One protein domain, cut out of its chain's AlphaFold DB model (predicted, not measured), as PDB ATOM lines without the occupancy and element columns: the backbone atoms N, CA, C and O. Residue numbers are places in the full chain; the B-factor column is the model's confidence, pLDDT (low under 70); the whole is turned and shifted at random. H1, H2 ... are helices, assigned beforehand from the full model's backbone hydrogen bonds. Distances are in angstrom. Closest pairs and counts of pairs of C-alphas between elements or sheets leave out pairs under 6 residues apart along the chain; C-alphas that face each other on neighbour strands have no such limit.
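What this domain is: This is residues 217 to 281 of the 291 residues of the protein "Uncharacterized protein DUF3578" of Keratinibaculum paraultunense (UniProt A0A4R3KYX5). Three helices make a small body in which H1 meets both H2 and H3 at steep angles, and a long loop, residues 251 to 263, swings round from H2 to H3. The end of H2 and the loop's start, residues 248 to 253, stick out. The printed part has 65 residues, with three named helices, H1, H2, H3 in chain order, and no named strand: all helix. It is compact and rounded, with a radius of gyration of the C-alphas of 11.4 A and spans of 31 by 28 by 26 A.

Where its parts are: H1, residues 218 to 231, begins at C-alpha 218 (-36.794, -52.318, -39.789) and is 20.0 A long. H2 is residues 238 to 250, 18.4 A. H3, residues 264 to 274, 15.5 A, ends at C-alpha 274 (-28.253, -45.773, -31.363).

How they stand to each other: H1, with residues 222 to 226 alone, touches H2; the closest C-alphas, Tyr 226 and Tyr 238, are 6.2 A apart, at a steep tilt of 51 degrees, opposite ways. H1, with residues 224 to 229 alone, touches H3; the closest C-alphas, Thr 225 and Ala 274, are 5.3 A apart, at a tilt of 68 degrees, only just steep, opposite ways. H2 and H3 are near each other. Every O i to N i+4 pair is within hydrogen-bond range in H1, H2 and H3.

The domain as a whole: The C-alphas of Thr 217 and Ser 260, the two farthest apart, are 33.4 A apart. The printed part has no cut. The link from H2 to H3 is long. Residues 231 and 233 have pLDDT under 70.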
ATOM      1  N   THR A 217     -40.978 -50.349 -38.517       75.12
ATOM      2  CA  THR A 217     -40.426 -51.121 -39.609       75.12
ATOM      3  C   THR A 217     -38.909 -51.098 -39.457       75.12
ATOM      4  O   THR A 217     -38.309 -50.098 -39.048       75.12
ATOM      5  N   VAL A 218     -38.261 -52.210 -39.790       78.75
ATOM      6  CA  VAL A 218     -36.794 -52.318 -39.789       78.75
ATOM      7  C   VAL A 218     -36.149 -51.113 -40.493       78.75
ATOM      8  O   VAL A 218     -35.133 -50.581 -40.051       78.75
ATOM      9  N   LYS A 219     -36.807 -50.618 -41.546       77.62
ATOM     10  CA  LYS A 219     -36.414 -49.436 -42.312       77.62
ATOM     11  C   LYS A 219     -36.346 -48.154 -41.472       77.62
ATOM     12  O   LYS A 219     -35.385 -47.394 -41.604       77.62
ATOM     13  N   GLU A 220     -37.322 -47.909 -40.602       75.31
ATOM     14  CA  GLU A 220     -37.366 -46.722 -39.737       75.31
ATOM     15  C   GLU A 220     -36.320 -46.797 -38.622       75.31
ATOM     16  O   GLU A 220     -35.645 -45.803 -38.349       75.31
ATOM     17  N   GLN A 221     -36.110 -47.981 -38.038       81.06
ATOM     18  CA  GLN A 221     -35.040 -48.200 -37.057       81.06
ATOM     19  C   GLN A 221     -33.665 -47.918 -37.670       81.06
ATOM     20  O   GLN A 221     -32.851 -47.199 -37.082       81.06
ATOM     21  N   LEU A 222     -33.429 -48.411 -38.887       86.06
ATOM     22  CA  LEU A 222     -32.199 -48.147 -39.629       86.06
ATOM     23  C   LEU A 222     -32.063 -46.668 -39.995       86.06
ATOM     24  O   LEU A 222     -30.971 -46.119 -39.896       86.06
ATOM     25  N   SER A 223     -33.154 -45.989 -40.364       80.94
ATOM     26  CA  SER A 223     -33.122 -44.552 -40.678       80.94
ATOM     27  C   SER A 223     -32.745 -43.708 -39.459       80.94
ATOM     28  O   SER A 223     -31.925 -42.794 -39.558       80.94
ATOM     29  N   ASN A 224     -33.288 -44.042 -38.289       81.19
ATOM     30  CA  ASN A 224     -32.964 -43.357 -37.041       81.19
ATOM     31  C   ASN A 224     -31.526 -43.640 -36.598       81.19
ATOM     32  O   ASN A 224     -30.811 -42.717 -36.213       81.19
ATOM     33  N   THR A 225     -31.082 -44.887 -36.738       87.06
ATOM     34  CA  THR A 225     -29.700 -45.292 -36.458       87.06
ATOM     35  C   THR A 225     -28.714 -44.557 -37.367       87.06
ATOM     36  O   THR A 225     -27.720 -44.012 -36.896       87.06
ATOM     37  N   TYR A 226     -29.026 -44.442 -38.658       83.75
ATOM     38  CA  TYR A 226     -28.235 -43.683 -39.624       83.75
ATOM     39  C   TYR A 226     -28.117 -42.202 -39.240       83.75
ATOM     40  O   TYR A 226     -27.013 -41.667 -39.158       83.75
ATOM     41  N   LYS A 227     -29.243 -41.549 -38.921       78.12
ATOM     42  CA  LYS A 227     -29.261 -40.146 -38.470       78.12
ATOM     43  C   LYS A 227     -28.462 -39.941 -37.182       78.12
ATOM     44  O   LYS A 227     -27.784 -38.926 -37.049       78.12
ATOM     45  N   TYR A 228     -28.526 -40.894 -36.251       82.81
ATOM     46  CA  TYR A 228     -27.742 -40.866 -35.017       82.81
ATOM     47  C   TYR A 228     -26.237 -40.967 -35.295       82.81
ATOM     48  O   TYR A 228     -25.450 -40.171 -34.795       82.81
ATOM     49  N   ILE A 229     -25.819 -41.913 -36.134       82.62
ATOM     50  CA  ILE A 229     -24.404 -42.098 -36.475       82.62
ATOM     51  C   ILE A 229     -23.845 -40.852 -37.182       82.62
ATOM     52  O   ILE A 229     -22.758 -40.380 -36.836       82.62
ATOM     53  N   LEU A 230     -24.628 -40.265 -38.095       71.50
ATOM     54  CA  LEU A 230     -24.299 -38.994 -38.740       71.50
ATOM     55  C   LEU A 230     -24.179 -37.844 -37.735       71.50
ATOM     56  O   LEU A 230     -23.238 -37.054 -37.821       71.50
ATOM     57  N   SER A 231     -25.092 -37.742 -36.763       67.25
ATOM     58  CA  SER A 231     -25.051 -36.674 -35.753       67.25
ATOM     59  C   SER A 231     -23.837 -36.781 -34.825       67.25
ATOM     60  O   SER A 231     -23.366 -35.768 -34.311       67.25
ATOM     61  N   LYS A 232     -23.268 -37.983 -34.674       75.38
ATOM     62  CA  LYS A 232     -21.997 -38.224 -33.974       75.38
ATOM     63  C   LYS A 232     -20.753 -37.960 -34.837       75.38
ATOM     64  O   LYS A 232     -19.641 -38.166 -34.357       75.38
ATOM     65  N   GLY A 233     -20.919 -37.476 -36.072       69.00
ATOM     66  CA  GLY A 233     -19.825 -37.054 -36.954       69.00
ATOM     67  C   GLY A 233     -19.165 -38.186 -37.740       69.00
ATOM     68  O   GLY A 233     -18.038 -38.019 -38.207       69.00
ATOM     69  N   TYR A 234     -19.840 -39.331 -37.878       77.00
ATOM     70  CA  TYR A 234     -19.338 -40.472 -38.635       77.00
ATOM     71  C   TYR A 234     -20.111 -40.660 -39.934       77.00
ATOM     72  O   TYR A 234     -21.341 -40.679 -39.943       77.00
ATOM     73  N   PHE A 235     -19.371 -40.837 -41.024       78.25
ATOM     74  CA  PHE A 235     -19.920 -40.969 -42.367       78.25
ATOM     75  C   PHE A 235     -19.865 -42.434 -42.798       78.25
ATOM     76  O   PHE A 235     -18.826 -42.924 -43.229       78.25
ATOM     77  N   TYR A 236     -20.992 -43.118 -42.655       82.19
ATOM     78  CA  TYR A 236     -21.267 -44.405 -43.295       82.19
ATOM     79  C   TYR A 236     -22.427 -44.192 -44.253       82.19
ATOM     80  O   TYR A 236     -23.211 -43.271 -44.028       82.19
ATOM     81  N   THR A 237     -22.559 -44.999 -45.303       83.06
ATOM     82  CA  THR A 237     -23.753 -44.919 -46.153       83.06
ATOM     83  C   THR A 237     -24.949 -45.569 -45.453       83.06
ATOM     84  O   THR A 237     -24.798 -46.352 -44.509       83.06
ATOM     85  N   TYR A 238     -26.165 -45.230 -45.888       80.75
ATOM     86  CA  TYR A 238     -27.361 -45.903 -45.377       80.75
ATOM     87  C   TYR A 238     -27.346 -47.392 -45.767       80.75
ATOM     88  O   TYR A 238     -27.747 -48.254 -44.985       80.75
ATOM     89  N   GLU A 239     -26.807 -47.693 -46.946       87.00
ATOM     90  CA  GLU A 239     -26.596 -49.030 -47.486       87.00
ATOM     91  C   GLU A 239     -25.638 -49.859 -46.618       87.00
ATOM     92  O   GLU A 239     -25.966 -50.998 -46.284       87.00
ATOM     93  N   ASP A 240     -24.507 -49.294 -46.176       87.00
ATOM     94  CA  ASP A 240     -23.563 -49.970 -45.266       87.00
ATOM     95  C   ASP A 240     -24.254 -50.406 -43.971       87.00
ATOM     96  O   ASP A 240     -24.057 -51.518 -43.473       87.00
ATOM     97  N   LEU A 241     -25.109 -49.532 -43.441       90.38
ATOM     98  CA  LEU A 241     -25.858 -49.779 -42.221       90.38
ATOM     99  C   LEU A 241     -26.907 -50.884 -42.397       90.38
ATOM    100  O   LEU A 241     -27.047 -51.757 -41.537       90.38
ATOM    101  N   CYS A 242     -27.626 -50.862 -43.522       90.06
ATOM    102  CA  CYS A 242     -28.592 -51.899 -43.877       90.06
ATOM    103  C   CYS A 242     -27.901 -53.257 -44.050       90.06
ATOM    104  O   CYS A 242     -28.361 -54.255 -43.497       90.06
ATOM    105  N   ASN A 243     -26.766 -53.288 -44.749       90.12
ATOM    106  CA  ASN A 243     -25.981 -54.500 -44.971       90.12
ATOM    107  C   ASN A 243     -25.435 -55.078 -43.662       90.12
ATOM    108  O   ASN A 243     -25.500 -56.291 -43.446       90.12
ATOM    109  N   PHE A 244     -24.948 -54.226 -42.757       91.44
ATOM    110  CA  PHE A 244     -24.505 -54.649 -41.431       91.44
ATOM    111  C   PHE A 244     -25.645 -55.284 -40.625       91.44
ATOM    112  O   PHE A 244     -25.496 -56.389 -40.098       91.44
ATOM    113  N   TYR A 245     -26.807 -54.631 -40.585       92.19
ATOM    114  CA  TYR A 245     -27.988 -55.162 -39.908       92.19
ATOM    115  C   TYR A 245     -28.443 -56.505 -40.490       92.19
ATOM    116  O   TYR A 245     -28.692 -57.451 -39.740       92.19
ATOM    117  N   LEU A 246     -28.523 -56.617 -41.820       90.50
ATOM    118  CA  LEU A 246     -28.899 -57.860 -42.496       90.50
ATOM    119  C   LEU A 246     -27.897 -58.983 -42.206       90.50
ATOM    120  O   LEU A 246     -28.299 -60.122 -41.965       90.50
ATOM    121  N   SER A 247     -26.603 -58.665 -42.154       91.62
ATOM    122  CA  SER A 247     -25.554 -59.627 -41.799       91.62
ATOM    123  C   SER A 247     -25.753 -60.179 -40.383       91.62
ATOM    124  O   SER A 247     -25.714 -61.390 -40.191       91.62
ATOM    125  N   LEU A 248     -26.058 -59.313 -39.407       89.06
ATOM    126  CA  LEU A 248     -26.345 -59.727 -38.025       89.06
ATOM    127  C   LEU A 248     -27.630 -60.554 -37.905       89.06
ATOM    128  O   LEU A 248     -27.714 -61.463 -37.082       89.06
ATOM    129  N   LYS A 249     -28.657 -60.231 -38.700       87.25
ATOM    130  CA  LYS A 249     -29.927 -60.971 -38.692       87.25
ATOM    131  C   LYS A 249     -29.816 -62.345 -39.333       87.25
ATOM    132  O   LYS A 249     -30.528 -63.254 -38.921       87.25
ATOM    133  N   THR A 250     -28.952 -62.491 -40.330       88.56
ATOM    134  CA  THR A 250     -28.777 -63.753 -41.056       88.56
ATOM    135  C   THR A 250     -27.783 -64.687 -40.377       88.56
ATOM    136  O   THR A 250     -27.953 -65.903 -40.470       88.56
ATOM    137  N   LYS A 251     -26.765 -64.159 -39.679       86.00
ATOM    138  CA  LYS A 251     -25.793 -64.963 -38.930       86.00
ATOM    139  C   LYS A 251     -25.394 -64.301 -37.604       86.00
ATOM    140  O   LYS A 251     -25.098 -63.110 -37.585       86.00
ATOM    141  N   PRO A 252     -25.254 -65.081 -36.515       77.75
ATOM    142  CA  PRO A 252     -24.827 -64.562 -35.212       77.75
ATOM    143  C   PRO A 252     -23.350 -64.126 -35.173       77.75
ATOM    144  O   PRO A 252     -22.906 -63.564 -34.176       77.75
ATOM    145  N   PHE A 253     -22.582 -64.372 -36.240       87.25
ATOM    146  CA  PHE A 253     -21.166 -64.031 -36.344       87.25
ATOM    147  C   PHE A 253     -20.888 -63.283 -37.654       87.25
ATOM    148  O   PHE A 253     -21.066 -63.837 -38.741       87.25
ATOM    149  N   VAL A 254     -20.456 -62.024 -37.541       89.56
ATOM    150  CA  VAL A 254     -20.188 -61.113 -38.665       89.56
ATOM    151  C   VAL A 254     -18.756 -60.594 -38.571       89.56
ATOM    152  O   VAL A 254     -18.345 -60.083 -37.531       89.56
ATOM    153  N   ILE A 255     -18.012 -60.680 -39.675       89.94
ATOM    154  CA  ILE A 255     -16.663 -60.116 -39.795       89.94
ATOM    155  C   ILE A 255     -16.745 -58.828 -40.615       89.94
ATOM    156  O   ILE A 255     -17.130 -58.856 -41.783       89.94
ATOM    157  N   LEU A 256     -16.342 -57.701 -40.023       87.44
ATOM    158  CA  LEU A 256     -16.142 -56.448 -40.753       87.44
ATOM    159  C   LEU A 256     -14.692 -56.372 -41.243       87.44
ATOM    160  O   LEU A 256     -13.770 -56.208 -40.443       87.44
ATOM    161  N   ALA A 257     -14.489 -56.469 -42.557       86.31
ATOM    162  CA  ALA A 257     -13.179 -56.348 -43.194       86.31
ATOM    163  C   ALA A 257     -12.978 -54.955 -43.814       86.31
ATOM    164  O   ALA A 257     -13.931 -54.264 -44.161       86.31
ATOM    165  N   GLY A 258     -11.722 -54.523 -43.935       82.50
ATOM    166  CA  GLY A 258     -11.356 -53.265 -44.588       82.50
ATOM    167  C   GLY A 258     -10.072 -52.667 -44.024       82.50
ATOM    168  O   GLY A 258      -9.599 -53.089 -42.967       82.50
ATOM    169  N   ILE A 259      -9.549 -51.642 -44.695       80.19
ATOM    170  CA  ILE A 259      -8.295 -50.956 -44.345       80.19
ATOM    171  C   ILE A 259      -8.316 -50.489 -42.878       80.19
ATOM    172  O   ILE A 259      -9.362 -50.119 -42.340       80.19
ATOM    173  N   SER A 260      -7.181 -50.557 -42.181       77.62
ATOM    174  CA  SER A 260      -7.088 -50.096 -40.789       77.62
ATOM    175  C   SER A 260      -7.499 -48.620 -40.656       77.62
ATOM    176  O   SER A 260      -7.279 -47.825 -41.564       77.62
ATOM    177  N   GLY A 261      -8.137 -48.252 -39.542       75.38
ATOM    178  CA  GLY A 261      -8.563 -46.869 -39.286       75.38
ATOM    179  C   GLY A 261      -9.878 -46.425 -39.946       75.38
ATOM    180  O   GLY A 261     -10.358 -45.341 -39.641       75.38
ATOM    181  N   THR A 262     -10.541 -47.261 -40.752       78.25
ATOM    182  CA  THR A 262     -11.816 -46.917 -41.429       78.25
ATOM    183  C   THR A 262     -13.064 -46.927 -40.530       78.25
ATOM    184  O   THR A 262     -14.188 -46.952 -41.016       78.25
ATOM    185  N   GLY A 263     -12.898 -46.941 -39.205       80.94
ATOM    186  CA  GLY A 263     -14.014 -46.799 -38.264       80.94
ATOM    187  C   GLY A 263     -14.797 -48.073 -37.923       80.94
ATOM    188  O   GLY A 263     -15.723 -47.989 -37.127       80.94
ATOM    189  N   LYS A 264     -14.409 -49.262 -38.404       88.75
ATOM    190  CA  LYS A 264     -15.118 -50.545 -38.158       88.75
ATOM    191  C   LYS A 264     -15.565 -50.766 -36.703       88.75
ATOM    192  O   LYS A 264     -16.745 -50.965 -36.445       88.75
ATOM    193  N   SER A 265     -14.653 -50.662 -35.734       87.19
ATOM    194  CA  SER A 265     -14.993 -50.832 -34.308       87.19
ATOM    195  C   SER A 265     -15.936 -49.742 -33.792       87.19
ATOM    196  O   SER A 265     -16.733 -49.964 -32.882       87.19
ATOM    197  N   LYS A 266     -15.854 -48.546 -34.380       87.88
ATOM    198  CA  LYS A 266     -16.675 -47.403 -34.006       87.88
ATOM    199  C   LYS A 266     -18.083 -47.492 -34.593       87.88
ATOM    200  O   LYS A 266     -19.015 -47.124 -33.888       87.88
ATOM    201  N   LEU A 267     -18.247 -48.037 -35.803       89.25
ATOM    202  CA  LEU A 267     -19.552 -48.370 -36.382       89.25
ATOM    203  C   LEU A 267     -20.361 -49.241 -35.420       89.25
ATOM    204  O   LEU A 267     -21.473 -48.874 -35.064       89.25
ATOM    205  N   ILE A 268     -19.775 -50.345 -34.944       90.62
ATOM    206  CA  ILE A 268     -20.464 -51.302 -34.063       90.62
ATOM    207  C   ILE A 268     -20.892 -50.624 -32.757       90.62
ATOM    208  O   ILE A 268     -22.033 -50.767 -32.321       90.62
ATOM    209  N   ARG A 269     -19.997 -49.832 -32.153       89.94
ATOM    210  CA  ARG A 269     -20.296 -49.102 -30.918       89.94
ATOM    211  C   ARG A 269     -21.423 -48.082 -31.113       89.94
ATOM    212  O   ARG A 269     -22.355 -48.061 -30.322       89.94
ATOM    213  N   LEU A 270     -21.361 -47.265 -32.164       87.88
ATOM    214  CA  LEU A 270     -22.394 -46.260 -32.442       87.88
ATOM    215  C   LEU A 270     -23.738 -46.901 -32.800       87.88
ATOM    216  O   LEU A 270     -24.782 -46.347 -32.479       87.88
ATOM    217  N   PHE A 271     -23.712 -48.066 -33.448       91.25
ATOM    218  CA  PHE A 271     -24.906 -48.853 -33.736       91.25
ATOM    219  C   PHE A 271     -25.574 -49.345 -32.447       91.25
ATOM    220  O   PHE A 271     -26.782 -49.201 -32.287       91.25
ATOM    221  N   ALA A 272     -24.791 -49.871 -31.497       89.88
ATOM    222  CA  ALA A 272     -25.296 -50.275 -30.186       89.88
ATOM    223  C   ALA A 272     -25.830 -49.079 -29.378       89.88
ATOM    224  O   ALA A 272     -26.906 -49.175 -28.790       89.88
ATOM    225  N   GLU A 273     -25.124 -47.944 -29.404       85.12
ATOM    226  CA  GLU A 273     -25.553 -46.693 -28.763       85.12
ATOM    227  C   GLU A 273     -26.878 -46.180 -29.353       85.12
ATOM    228  O   GLU A 273     -27.793 -45.844 -28.606       85.12
ATOM    229  N   ALA A 274     -27.027 -46.189 -30.681       84.69
ATOM    230  CA  ALA A 274     -28.253 -45.773 -31.363       84.69
ATOM    231  C   ALA A 274     -29.469 -46.649 -31.021       84.69
ATOM    232  O   ALA A 274     -30.605 -46.171 -31.030       84.69
ATOM    233  N   LEU A 275     -29.228 -47.928 -30.725       82.94
ATOM    234  CA  LEU A 275     -30.249 -48.884 -30.302       82.94
ATOM    235  C   LEU A 275     -30.482 -48.892 -28.782       82.94
ATOM    236  O   LEU A 275     -31.343 -49.633 -28.320       82.94
ATOM    237  N   ASN A 276     -29.763 -48.061 -28.017       74.81
ATOM    238  CA  ASN A 276     -29.752 -48.059 -26.548       74.81
ATOM    239  C   ASN A 276     -29.385 -49.420 -25.930       74.81
ATOM    240  O   ASN A 276     -29.886 -49.773 -24.870       74.81
ATOM    241  N   CYS A 277     -28.497 -50.172 -26.582       84.06
ATOM    242  CA  CYS A 277     -28.008 -51.473 -26.110       84.06
ATOM    243  C   CYS A 277     -26.549 -51.399 -25.630       84.06
ATOM    244  O   CYS A 277     -25.822 -52.391 -25.681       84.06
ATOM    245  N   SER A 278     -26.083 -50.212 -25.233       76.69
ATOM    246  CA  SER A 278     -24.700 -49.985 -24.792       76.69
ATOM    247  C   SER A 278     -24.328 -50.802 -23.551       76.69
ATOM    248  O   SER A 278     -23.175 -51.188 -23.399       76.69
ATOM    249  N   ASP A 279     -25.303 -51.083 -22.689       78.94
ATOM    250  CA  ASP A 279     -25.211 -51.954 -21.512       78.94
ATOM    251  C   ASP A 279     -24.975 -53.432 -21.872       78.94
ATOM    252  O   ASP A 279     -24.405 -54.182 -21.086       78.94
ATOM    253  N   ARG A 280     -25.369 -53.841 -23.085       80.75
ATOM    254  CA  ARG A 280     -25.205 -55.201 -23.627       80.75
ATOM    255  C   ARG A 280     -24.080 -55.302 -24.658       80.75
ATOM    256  O   ARG A 280     -23.947 -56.325 -25.331       80.75
ATOM    257  N   PHE A 281     -23.287 -54.244 -24.819       86.75
ATOM    258  CA  PHE A 281     -22.182 -54.190 -25.768       86.75
ATOM    259  C   PHE A 281     -20.839 -54.378 -25.059       86.75
ATOM    260  O   PHE A 281     -20.425 -53.555 -24.244       86.75
TER     261      PHE A 281